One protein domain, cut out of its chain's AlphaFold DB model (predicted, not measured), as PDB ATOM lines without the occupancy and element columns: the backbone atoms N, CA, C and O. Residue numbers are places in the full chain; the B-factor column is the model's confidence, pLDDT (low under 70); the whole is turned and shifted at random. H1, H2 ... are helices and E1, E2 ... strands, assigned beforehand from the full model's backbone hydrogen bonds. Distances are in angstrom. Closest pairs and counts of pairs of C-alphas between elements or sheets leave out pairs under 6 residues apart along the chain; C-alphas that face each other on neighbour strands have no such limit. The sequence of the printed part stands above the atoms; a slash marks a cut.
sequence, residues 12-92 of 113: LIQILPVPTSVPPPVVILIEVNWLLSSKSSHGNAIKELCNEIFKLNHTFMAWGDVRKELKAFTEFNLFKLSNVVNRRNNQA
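Overview. This is residues 12 to 92 of the 113 residues of the protein "Hypothetical protein" of Didymodactylos carnosus (UniProt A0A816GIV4). A twisted sheet of four strands forms a wall, with two helices and a long loop on one side of it and its other side bare. The long helix H1 only grazes this wall, while the short H2 stands up from it near E3. The 81 printed residues run E1, E2, H1, E3, H2, E4; the sheet's order is E2, E1, E3, E4, mixed. The class is mixed, helices and strands, with 40 residues, under half, in named elements. The whole is compact, with a radius of gyration of the C-alphas of 12.7 A and spans of 37 by 26 by 22 A.

Along the chain. Find C-alpha 12 at (70.210, 46.535, 112.631), where E1 begins; it runs 18.9 A to residue 18. E2 holds residues 28 to 32, 12.2 A. H1, residues 41 to 55, starts at (77.215, 58.313, 96.387) and runs 20.9 A. Next come E3, residues 59 to 62, 10.1 A, and H2, residues 66 to 71, 8.5 A. E4, residues 87 to 89, 6.9 A, ends at (75.013, 29.476, 114.217).

Arrangement. Look first at the hairpin E1 and E2, antiparallel at 165 degrees, with N 13 and O 30 2.8 A apart. E1 is also antiparallel to E3, with N 18 and O 59 at 3.0 A. E3 and E4 are parallel, with N 88 and O 60 at 2.8 A. E2, H1, E3 make a split strand-helix-strand unit, E1 between its strands; E3, H2, E4 make an unsplit one, its strands neighbours; both crossovers are right-handed. H1 grazes the sheet with residues 46 to 54; its closest C-alphas to E1 are those of Pro 17 and Ile 53, 7.7 A. H2's height over the sheet is 8.0 A. H1 and H2 are apart; in both, every O i to N i+4 pair is within hydrogen-bond range.

Size, cuts and confidence. The C-alphas farthest apart, of Ser 41 and Ala 92, are 39.2 A apart. The printed part has no cut; the link from H2 to E4, residues 72 to 86, is long. Confidence is low, under 70, at residues 12 to 39 and 56.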
ATOM      1  N   LEU A  12      68.910  46.860 112.046       47.75
ATOM      2  CA  LEU A  12      70.210  46.535 112.631       47.75
ATOM      3  C   LEU A  12      70.723  45.219 112.037       47.75
ATOM      4  O   LEU A  12      70.145  44.159 112.275       47.75
ATOM      5  N   ILE A  13      71.832  45.281 111.302       50.53
ATOM      6  CA  ILE A  13      72.576  44.114 110.841       50.53
ATOM      7  C   ILE A  13      73.860  43.996 111.668       50.53
ATOM      8  O   ILE A  13      74.872  44.630 111.377       50.53
ATOM      9  N   GLN A  14      73.887  43.135 112.679       53.47
ATOM     10  CA  GLN A  14      75.158  42.804 113.323       53.47
ATOM     11  C   GLN A  14      75.834  41.653 112.568       53.47
ATOM     12  O   GLN A  14      75.323  40.535 112.562       53.47
ATOM     13  N   ILE A  15      76.988  41.903 111.938       54.72
ATOM     14  CA  ILE A  15      77.769  40.868 111.251       54.72
ATOM     15  C   ILE A  15      79.160  40.762 111.873       54.72
ATOM     16  O   ILE A  15      79.981  41.665 111.784       54.72
ATOM     17  N   LEU A  16      79.494  39.612 112.449       58.09
ATOM     18  CA  LEU A  16      80.885  39.308 112.788       58.09
ATOM     19  C   LEU A  16      81.554  38.563 111.625       58.09
ATOM     20  O   LEU A  16      81.291  37.365 111.472       58.09
ATOM     21  N   PRO A  17      82.415  39.205 110.816       56.06
ATOM     22  CA  PRO A  17      83.356  38.478 109.980       56.06
ATOM     23  C   PRO A  17      84.544  38.005 110.818       56.06
ATOM     24  O   PRO A  17      85.318  38.795 111.346       56.06
ATOM     25  N   VAL A  18      84.747  36.696 110.907       55.72
ATOM     26  CA  VAL A  18      85.952  36.153 111.547       55.72
ATOM     27  C   VAL A  18      86.972  35.793 110.464       55.72
ATOM     28  O   VAL A  18      86.741  34.821 109.732       55.72
ATOM     29  N   PRO A  19      88.076  36.561 110.317       55.22
ATOM     30  CA  PRO A  19      89.182  36.163 109.467       55.22
ATOM     31  C   PRO A  19      89.832  34.913 110.058       55.22
ATOM     32  O   PRO A  19      90.133  34.837 111.247       55.22
ATOM     33  N   THR A  20      90.024  33.905 109.215       54.62
ATOM     34  CA  THR A  20      90.481  32.571 109.619       54.62
ATOM     35  C   THR A  20      91.986  32.483 109.880       54.62
ATOM     36  O   THR A  20      92.439  31.436 110.330       54.62
ATOM     37  N   SER A  21      92.766  33.533 109.594       53.88
ATOM     38  CA  SER A  21      94.234  33.453 109.554       53.88
ATOM     39  C   SER A  21      94.995  34.305 110.574       53.88
ATOM     40  O   SER A  21      96.141  33.961 110.846       53.88
ATOM     41  N   VAL A  22      94.423  35.363 111.171       53.81
ATOM     42  CA  VAL A  22      95.134  36.179 112.180       53.81
ATOM     43  C   VAL A  22      94.146  36.790 113.193       53.81
ATOM     44  O   VAL A  22      93.222  37.485 112.772       53.81
ATOM     45  N   PRO A  23      94.297  36.553 114.513       52.50
ATOM     46  CA  PRO A  23      93.552  37.278 115.543       52.50
ATOM     47  C   PRO A  23      94.043  38.736 115.678       52.50
ATOM     48  O   PRO A  23      95.239  38.984 115.518       52.50
ATOM     49  N   PRO A  24      93.163  39.693 116.039       53.03
ATOM     50  CA  PRO A  24      91.794  39.496 116.528       53.03
ATOM     51  C   PRO A  24      90.715  39.449 115.423       53.03
ATOM     52  O   PRO A  24      90.913  39.985 114.333       53.03
ATOM     53  N   PRO A  25      89.548  38.832 115.701       56.44
ATOM     54  CA  PRO A  25      88.408  38.867 114.792       56.44
ATOM     55  C   PRO A  25      87.905  40.299 114.596       56.44
ATOM     56  O   PRO A  25      87.786  41.060 115.556       56.44
ATOM     57  N   VAL A  26      87.570  40.658 113.357       56.50
ATOM     58  CA  VAL A  26      86.971  41.962 113.057       56.50
ATOM     59  C   VAL A  26      85.475  41.871 113.341       56.50
ATOM     60  O   VAL A  26      84.762  41.082 112.738       56.50
ATOM     61  N   VAL A  27      84.972  42.677 114.267       55.41
ATOM     62  CA  VAL A  27      83.532  42.788 114.525       55.41
ATOM     63  C   VAL A  27      82.990  43.930 113.668       55.41
ATOM     64  O   VAL A  27      83.380  45.072 113.887       55.41
ATOM     65  N   ILE A  28      82.106  43.649 112.699       55.53
ATOM     66  CA  ILE A  28      81.464  44.691 111.878       55.53
ATOM     67  C   ILE A  28      79.996  44.831 112.285       55.53
ATOM     68  O   ILE A  28      79.099  44.128 111.822       55.53
ATOM     69  N   LEU A  29      79.718  45.790 113.157       53.94
ATOM     70  CA  LEU A  29      78.343  46.133 113.490       53.94
ATOM     71  C   LEU A  29      77.811  47.116 112.435       53.94
ATOM     72  O   LEU A  29      78.287  48.243 112.344       53.94
ATOM     73  N   ILE A  30      76.867  46.668 111.603       56.34
ATOM     74  CA  ILE A  30      76.214  47.495 110.583       56.34
ATOM     75  C   ILE A  30      74.839  47.899 111.121       56.34
ATOM     76  O   ILE A  30      73.834  47.216 110.940       56.34
ATOM     77  N   GLU A  31      74.781  49.033 111.807       53.97
ATOM     78  CA  GLU A  31      73.514  49.634 112.214       53.97
ATOM     79  C   GLU A  31      73.026  50.579 111.122       53.97
ATOM     80  O   GLU A  31      73.644  51.610 110.860       53.97
ATOM     81  N   VAL A  32      71.916  50.230 110.464       55.88
ATOM     82  CA  VAL A  32      71.317  51.096 109.447       55.88
ATOM     83  C   VAL A  32      69.969  51.591 109.944       55.88
ATOM     84  O   VAL A  32      68.919  51.002 109.700       55.88
ATOM     85  N   ASN A  33      70.009  52.713 110.664       53.44
ATOM     86  CA  ASN A  33      68.799  53.432 111.066       53.44
ATOM     87  C   ASN A  33      68.145  54.141 109.868       53.44
ATOM     88  O   ASN A  33      66.933  54.321 109.854       53.44
ATOM     89  N   TRP A  34      68.929  54.497 108.845       56.59
ATOM     90  CA  TRP A  34      68.477  55.124 107.601       56.59
ATOM     91  C   TRP A  34      69.330  54.604 106.446       56.59
ATOM     92  O   TRP A  34      70.462  55.052 106.254       56.59
ATOM     93  N   LEU A  35      68.818  53.651 105.666       59.84
ATOM     94  CA  LEU A  35      69.470  53.304 104.406       59.84
ATOM     95  C   LEU A  35      69.337  54.492 103.459       59.84
ATOM     96  O   LEU A  35      68.260  54.781 102.938       59.84
ATOM     97  N   LEU A  36      70.448  55.210 103.280       62.16
ATOM     98  CA  LEU A  36      70.555  56.285 102.304       62.16
ATOM     99  C   LEU A  36      70.115  55.754 100.938       62.16
ATOM    100  O   LEU A  36      70.406  54.611 100.583       62.16
ATOM    101  N   SER A  37      69.414  56.595 100.172       65.88
ATOM    102  CA  SER A  37      68.954  56.254  98.823       65.88
ATOM    103  C   SER A  37      70.060  55.547  98.038       65.88
ATOM    104  O   SER A  37      71.184  56.050  97.956       65.88
ATOM    105  N   SER A  38      69.731  54.414  97.414       63.34
ATOM    106  CA  SER A  38      70.641  53.629  96.566       63.34
ATOM    107  C   SER A  38      71.175  54.398  95.351       63.34
ATOM    108  O   SER A  38      72.046  53.906  94.645       63.34
ATOM    109  N   LYS A  39      70.652  55.603  95.101       69.88
ATOM    110  CA  LYS A  39      71.112  56.530  94.062       69.88
ATOM    111  C   LYS A  39      72.131  57.557  94.569       69.88
ATOM    112  O   LYS A  39      72.646  58.337  93.778       69.88
ATOM    113  N   SER A  40      72.389  57.601  95.875       78.06
ATOM    114  CA  SER A  40      73.382  58.494  96.472       78.06
ATOM    115  C   SER A  40      74.784  57.887  96.399       78.06
ATOM    116  O   SER A  40      74.947  56.667  96.459       78.06
ATOM    117  N   SER A  41      75.809  58.738  96.325       77.44
ATOM    118  CA  SER A  41      77.215  58.313  96.387       77.44
ATOM    119  C   SER A  41      77.514  57.489  97.646       77.44
ATOM    120  O   SER A  41      78.183  56.464  97.570       77.44
ATOM    121  N   HIS A  42      76.943  57.880  98.786       73.81
ATOM    122  CA  HIS A  42      77.074  57.152 100.048       73.81
ATOM    123  C   HIS A  42      76.387  55.781 100.018       73.81
ATOM    124  O   HIS A  42      76.962  54.800 100.479       73.81
ATOM    125  N   GLY A  43      75.183  55.684  99.440       76.50
ATOM    126  CA  GLY A  43      74.494  54.403  99.262       76.50
ATOM    127  C   GLY A  43      75.302  53.427  98.399       76.50
ATOM    128  O   GLY A  43      75.386  52.243  98.724       76.50
ATOM    129  N   ASN A  44      75.964  53.931  97.351       77.94
ATOM    130  CA  ASN A  44      76.876  53.134  96.528       77.94
ATOM    131  C   ASN A  44      78.101  52.661  97.320       77.94
ATOM    132  O   ASN A  44      78.408  51.473  97.276       77.94
ATOM    133  N   ALA A  45      78.735  53.535  98.108       79.81
ATOM    134  CA  ALA A  45      79.880  53.162  98.943       79.81
ATOM    135  C   ALA A  45      79.520  52.088  99.990       79.81
ATOM    136  O   ALA A  45      80.263  51.126 100.182       79.81
ATOM    137  N   ILE A  46      78.345  52.192 100.624       80.44
ATOM    138  CA  ILE A  46      77.845  51.170 101.562       80.44
ATOM    139  C   ILE A  46      77.616  49.840 100.839       80.44
ATOM    140  O   ILE A  46      77.969  48.779 101.356       80.44
ATOM    141  N   LYS A  47      77.036  49.878  99.636       79.81
ATOM    142  CA  LYS A  47      76.796  48.682  98.828       79.81
ATOM    143  C   LYS A  47      78.101  48.027  98.373       79.81
ATOM    144  O   LYS A  47      78.186  46.801  98.372       79.81
ATOM    145  N   GLU A  48      79.105  48.806  97.994       83.69
ATOM    146  CA  GLU A  48      80.439  48.293  97.667       83.69
ATOM    147  C   GLU A  48      81.080  47.627  98.885       83.69
ATOM    148  O   GLU A  48      81.466  46.462  98.801       83.69
ATOM    149  N   LEU A  49      81.079  48.302 100.039       82.38
ATOM    150  CA  LEU A  49      81.598  47.751 101.291       82.38
ATOM    151  C   LEU A  49      80.906  46.434 101.671       82.38
ATOM    152  O   LEU A  49      81.578  45.447 101.968       82.38
ATOM    153  N   CYS A  50      79.570  46.394 101.629       81.69
ATOM    154  CA  CYS A  50      78.813  45.176 101.908       81.69
ATOM    155  C   CYS A  50      79.195  44.061 100.928       81.69
ATOM    156  O   CYS A  50      79.487  42.944 101.352       81.69
ATOM    157  N   ASN A  51      79.241  44.346  99.625       81.12
ATOM    158  CA  ASN A  51      79.617  43.339  98.636       81.12
ATOM    159  C   ASN A  51      81.027  42.790  98.856       81.12
ATOM    160  O   ASN A  51      81.213  41.592  98.665       81.12
ATOM    161  N   GLU A  52      81.989  43.613  99.272       81.25
ATOM    162  CA  GLU A  52      83.340  43.146  99.586       81.25
ATOM    163  C   GLU A  52      83.364  42.294 100.860       81.25
ATOM    164  O   GLU A  52      83.853  41.166 100.822       81.25
ATOM    165  N   ILE A  53      82.723  42.737 101.948       79.38
ATOM    166  CA  ILE A  53      82.594  41.939 103.183       79.38
ATOM    167  C   ILE A  53      82.006  40.557 102.879       79.38
ATOM    168  O   ILE A  53      82.506  39.556 103.389       79.38
ATOM    169  N   PHE A  54      80.966  40.502 102.042       78.25
ATOM    170  CA  PHE A  54      80.244  39.277 101.703       78.25
ATOM    171  C   PHE A  54      80.852  38.451 100.564       78.25
ATOM    172  O   PHE A  54      80.450  37.303 100.393       78.25
ATOM    173  N   LYS A  55      81.789  38.991  99.778       73.19
ATOM    174  CA  LYS A  55      82.565  38.244  98.769       73.19
ATOM    175  C   LYS A  55      83.719  37.469  99.383       73.19
ATOM    176  O   LYS A  55      84.097  36.423  98.860       73.19
ATOM    177  N   LEU A  56      84.336  38.038 100.413       67.19
ATOM    178  CA  LEU A  56      85.531  37.469 101.008       67.19
ATOM    179  C   LEU A  56      85.201  36.121 101.659       67.19
ATOM    180  O   LEU A  56      84.062  35.866 102.053       67.19
ATOM    181  N   ASN A  57      86.207  35.249 101.787       70.50
ATOM    182  CA  ASN A  57      86.079  33.915 102.392       70.50
ATOM    183  C   ASN A  57      85.915  33.998 103.927       70.50
ATOM    184  O   ASN A  57      86.563  33.288 104.691       70.50
ATOM    185  N   HIS A  58      85.089  34.932 104.385       74.12
ATOM    186  CA  HIS A  58      84.827  35.244 105.773       74.12
ATOM    187  C   HIS A  58      83.862  34.224 106.352       74.12
ATOM    188  O   HIS A  58      82.913  33.801 105.694       74.12
ATOM    189  N   THR A  59      84.090  33.852 107.609       76.00
ATOM    190  CA  THR A  59      83.088  33.112 108.370       76.00
ATOM    191  C   THR A  59      82.149  34.104 109.031       76.00
ATOM    192  O   THR A  59      82.582  34.908 109.854       76.00
ATOM    193  N   PHE A  60      80.870  34.018 108.688       77.81
ATOM    194  CA  PHE A  60      79.810  34.829 109.273       77.81
ATOM    195  C   PHE A  60      79.225  34.123 110.489       77.81
ATOM    196  O   PHE A  60      78.825  32.960 110.398       77.81
ATOM    197  N   MET A  61      79.151  34.819 111.619       77.31
ATOM    198  CA  MET A  61      78.527  34.297 112.836       77.31
ATOM    199  C   MET A  61      77.309  35.134 113.207       77.31
ATOM    200  O   MET A  61      77.374  36.362 113.192       77.31
ATOM    201  N   ALA A  62      76.220  34.460 113.565       80.31
ATOM    202  CA  ALA A  62      75.011  35.071 114.106       80.31
ATOM    203  C   ALA A  62      74.475  34.228 115.268       80.31
ATOM    204  O   ALA A  62      74.899  33.081 115.455       80.31
ATOM    205  N   TRP A  63      73.546  34.777 116.055       80.06
ATOM    206  CA  TRP A  63      72.908  34.002 117.118       80.06
ATOM    207  C   TRP A  63      72.082  32.856 116.525       80.06
ATOM    208  O   TRP A  63      72.245  31.716 116.942       80.06
ATOM    209  N   GLY A  64      71.252  33.128 115.519       80.12
ATOM    210  CA  GLY A  64      70.451  32.144 114.800       80.12
ATOM    211  C   GLY A  64      71.072  31.667 113.483       80.12
ATOM    212  O   GLY A  64      72.287  31.620 113.291       80.12
ATOM    213  N   ASP A  65      70.214  31.248 112.545       83.94
ATOM    214  CA  ASP A  65      70.658  30.934 111.183       83.94
ATOM    215  C   ASP A  65      70.984  32.238 110.443       83.94
ATOM    216  O   ASP A  65      70.083  33.021 110.142       83.94
ATOM    217  N   VAL A  66      72.262  32.422 110.099       83.56
ATOM    218  CA  VAL A  66      72.777  33.599 109.378       83.56
ATOM    219  C   VAL A  66      71.938  33.942 108.142       83.56
ATOM    220  O   VAL A  66      71.670  35.109 107.890       83.56
ATOM    221  N   ARG A  67      71.463  32.956 107.363       83.88
ATOM    222  CA  ARG A  67      70.639  33.240 106.175       83.88
ATOM    223  C   ARG A  67      69.263  33.767 106.544       83.88
ATOM    224  O   ARG A  67      68.728  34.572 105.790       83.88
ATOM    225  N   LYS A  68      68.673  33.299 107.648       84.69
ATOM    226  CA  LYS A  68      67.373  33.797 108.116       84.69
ATOM    227  C   LYS A  68      67.490  35.236 108.593       84.69
ATOM    228  O   LYS A  68      66.657  36.045 108.207       84.69
ATOM    229  N   GLU A  69      68.535  35.545 109.357       80.75
ATOM    230  CA  GLU A  69      68.793  36.911 109.821       80.75
ATOM    231  C   GLU A  69      69.087  37.842 108.640       80.75
ATOM    232  O   GLU A  69      68.439  38.871 108.489       80.75
ATOM    233  N   LEU A  70      69.953  37.426 107.710       81.38
ATOM    234  CA  LEU A  70      70.289  38.233 106.537       81.38
ATOM    235  C   LEU A  70      69.150  38.363 105.511       81.38
ATOM    236  O   LEU A  70      69.173  39.283 104.693       81.38
ATOM    237  N   LYS A  71      68.143  37.476 105.535       83.69
ATOM    238  CA  LYS A  71      67.019  37.509 104.584       83.69
ATOM    239  C   LYS A  71      66.259  38.831 104.655       83.69
ATOM    240  O   LYS A  71      65.881  39.347 103.604       83.69
ATOM    241  N   ALA A  72      66.084  39.383 105.856       77.00
ATOM    242  CA  ALA A  72      65.396  40.657 106.063       77.00
ATOM    243  C   ALA A  72      66.058  41.818 105.302       77.00
ATOM    244  O   ALA A  72      65.389  42.766 104.932       77.00
ATOM    245  N   PHE A  73      67.349  41.704 104.985       76.44
ATOM    246  CA  PHE A  73      68.115  42.773 104.349       76.44
ATOM    247  C   PHE A  73      68.287  42.587 102.838       76.44
ATOM    248  O   PHE A  73      68.926  43.403 102.171       76.44
ATOM    249  N   THR A  74      67.714  41.519 102.272       79.62
ATOM    250  CA  THR A  74      67.800  41.252 100.827       79.62
ATOM    251  C   THR A  74      67.069  42.298  99.993       79.62
ATOM    252  O   THR A  74      67.517  42.609  98.890       79.62
ATOM    253  N   GLU A  75      66.009  42.902 100.535       78.75
ATOM    254  CA  GLU A  75      65.253  43.975  99.878       78.75
ATOM    255  C   GLU A  75      66.100  45.223  99.586       78.75
ATOM    256  O   GLU A  75      65.858  45.936  98.610       78.75
ATOM    257  N   PHE A  76      67.163  45.443 100.362       77.38
ATOM    258  CA  PHE A  76      68.052  46.590 100.199       77.38
ATOM    259  C   PHE A  76      69.103  46.401  99.101       77.38
ATOM    260  O   PHE A  76      69.824  47.341  98.769       77.38
ATOM    261  N   ASN A  77      69.202  45.203  98.513       79.94
ATOM    262  CA  ASN A  77      70.158  44.882  97.449       79.94
ATOM    263  C   ASN A  77      71.621  45.246  97.795       79.94
ATOM    264  O   ASN A  77      72.402  45.606  96.906       79.94
ATOM    265  N   LEU A  78      71.991  45.168  99.079       79.19
ATOM    266  CA  LEU A  78      73.332  45.502  99.577       79.19
ATOM    267  C   LEU A  78      74.361  44.410  99.268       79.19
ATOM    268  O   LEU A  78      75.538  44.700  99.076       79.19
ATOM    269  N   PHE A  79      73.916  43.158  99.201       82.19
ATOM    270  CA  PHE A  79      74.751  41.986  98.966       82.19
ATOM    271  C   PHE A  79      73.927  40.850  98.354       82.19
ATOM    272  O   PHE A  79      72.694  40.861  98.390       82.19
ATOM    273  N   LYS A  80      74.602  39.837  97.804       83.56
ATOM    274  CA  LYS A  80      73.954  38.601  97.347       83.56
ATOM    275  C   LYS A  80      74.036  37.537  98.435       83.56
ATOM    276  O   LYS A  80      75.127  37.131  98.823       83.56
ATOM    277  N   LEU A  81      72.886  37.023  98.871       83.31
ATOM    278  CA  LEU A  81      72.811  35.988  99.913       83.31
ATOM    279  C   LEU A  81      73.546  34.688  99.523       83.31
ATOM    280  O   LEU A  81      73.988  33.937 100.390       83.31
ATOM    281  N   SER A  82      73.703  34.434  98.218       85.62
ATOM    282  CA  SER A  82      74.491  33.321  97.669       85.62
ATOM    283  C   SER A  82      75.973  33.383  98.036       85.62
ATOM    284  O   SER A  82      76.613  32.339  98.090       85.62
ATOM    285  N   ASN A  83      76.507  34.579  98.296       82.00
ATOM    286  CA  ASN A  83      77.921  34.773  98.609       82.00
ATOM    287  C   ASN A  83      78.238  34.429 100.077       82.00
ATOM    288  O   ASN A  83      79.386  34.190 100.433       82.00
ATOM    289  N   VAL A  84      77.212  34.323 100.929       81.00
ATOM    290  CA  VAL A  84      77.339  33.956 102.346       81.00
ATOM    291  C   VAL A  84      77.457  32.433 102.475       81.00
ATOM    292  O   VAL A  84      76.480  31.732 102.772       81.00
ATOM    293  N   VAL A  85      78.649  31.909 102.185       77.94
ATOM    294  CA  VAL A  85      78.923  30.461 102.154       77.94
ATOM    295  C   VAL A  85      79.339  29.936 103.531       77.94
ATOM    296  O   VAL A  85      78.695  29.026 104.058       77.94
ATOM    297  N   ASN A  86      80.366  30.531 104.147       77.19
ATOM    298  CA  ASN A  86      80.880  30.090 105.446       77.19
ATOM    299  C   ASN A  86      80.089  30.737 106.578       77.19
ATOM    300  O   ASN A  86      80.152  31.946 106.793       77.19
ATOM    301  N   ARG A  87      79.340  29.928 107.324       82.50
ATOM    302  CA  ARG A  87      78.405  30.419 108.338       82.50
ATOM    303  C   ARG A  87      78.429  29.569 109.594       82.50
ATOM    304  O   ARG A  87      78.517  28.344 109.515       82.50
ATOM    305  N   ARG A  88      78.284  30.221 110.741       81.69
ATOM    306  CA  ARG A  88      78.111  29.587 112.047       81.69
ATOM    307  C   ARG A  88      76.859  30.110 112.724       81.69
ATOM    308  O   ARG A  88      76.492  31.274 112.582       81.69
ATOM    309  N   ASN A  89      76.204  29.205 113.434       82.88
ATOM    310  CA  ASN A  89      75.013  29.476 114.217       82.88
ATOM    311  C   ASN A  89      75.408  29.327 115.688       82.88
ATOM    312  O   ASN A  89      75.586  28.204 116.173       82.88
ATOM    313  N   ASN A  90      75.566  30.453 116.379       80.75
ATOM    314  CA  ASN A  90      76.059  30.469 117.752       80.75
ATOM    315  C   ASN A  90      75.062  29.826 118.718       80.75
ATOM    316  O   ASN A  90      75.485  29.220 119.694       80.75
ATOM    317  N   GLN A  91      73.756  29.863 118.443       83.44
ATOM    318  CA  GLN A  91      72.764  29.145 119.243       83.44
ATOM    319  C   GLN A  91      72.972  27.627 119.156       83.44
ATOM    320  O   GLN A  91      72.835  26.924 120.159       83.44
ATOM    321  N   ALA A  92      73.323  27.097 117.982       83.75
ATOM    322  CA  ALA A  92      73.646  25.683 117.811       83.75
ATOM    323  C   ALA A  92      74.971  25.314 118.496       83.75
ATOM    324  O   ALA A  92      75.043  24.274 119.153       83.75
TER     325      ALA A  92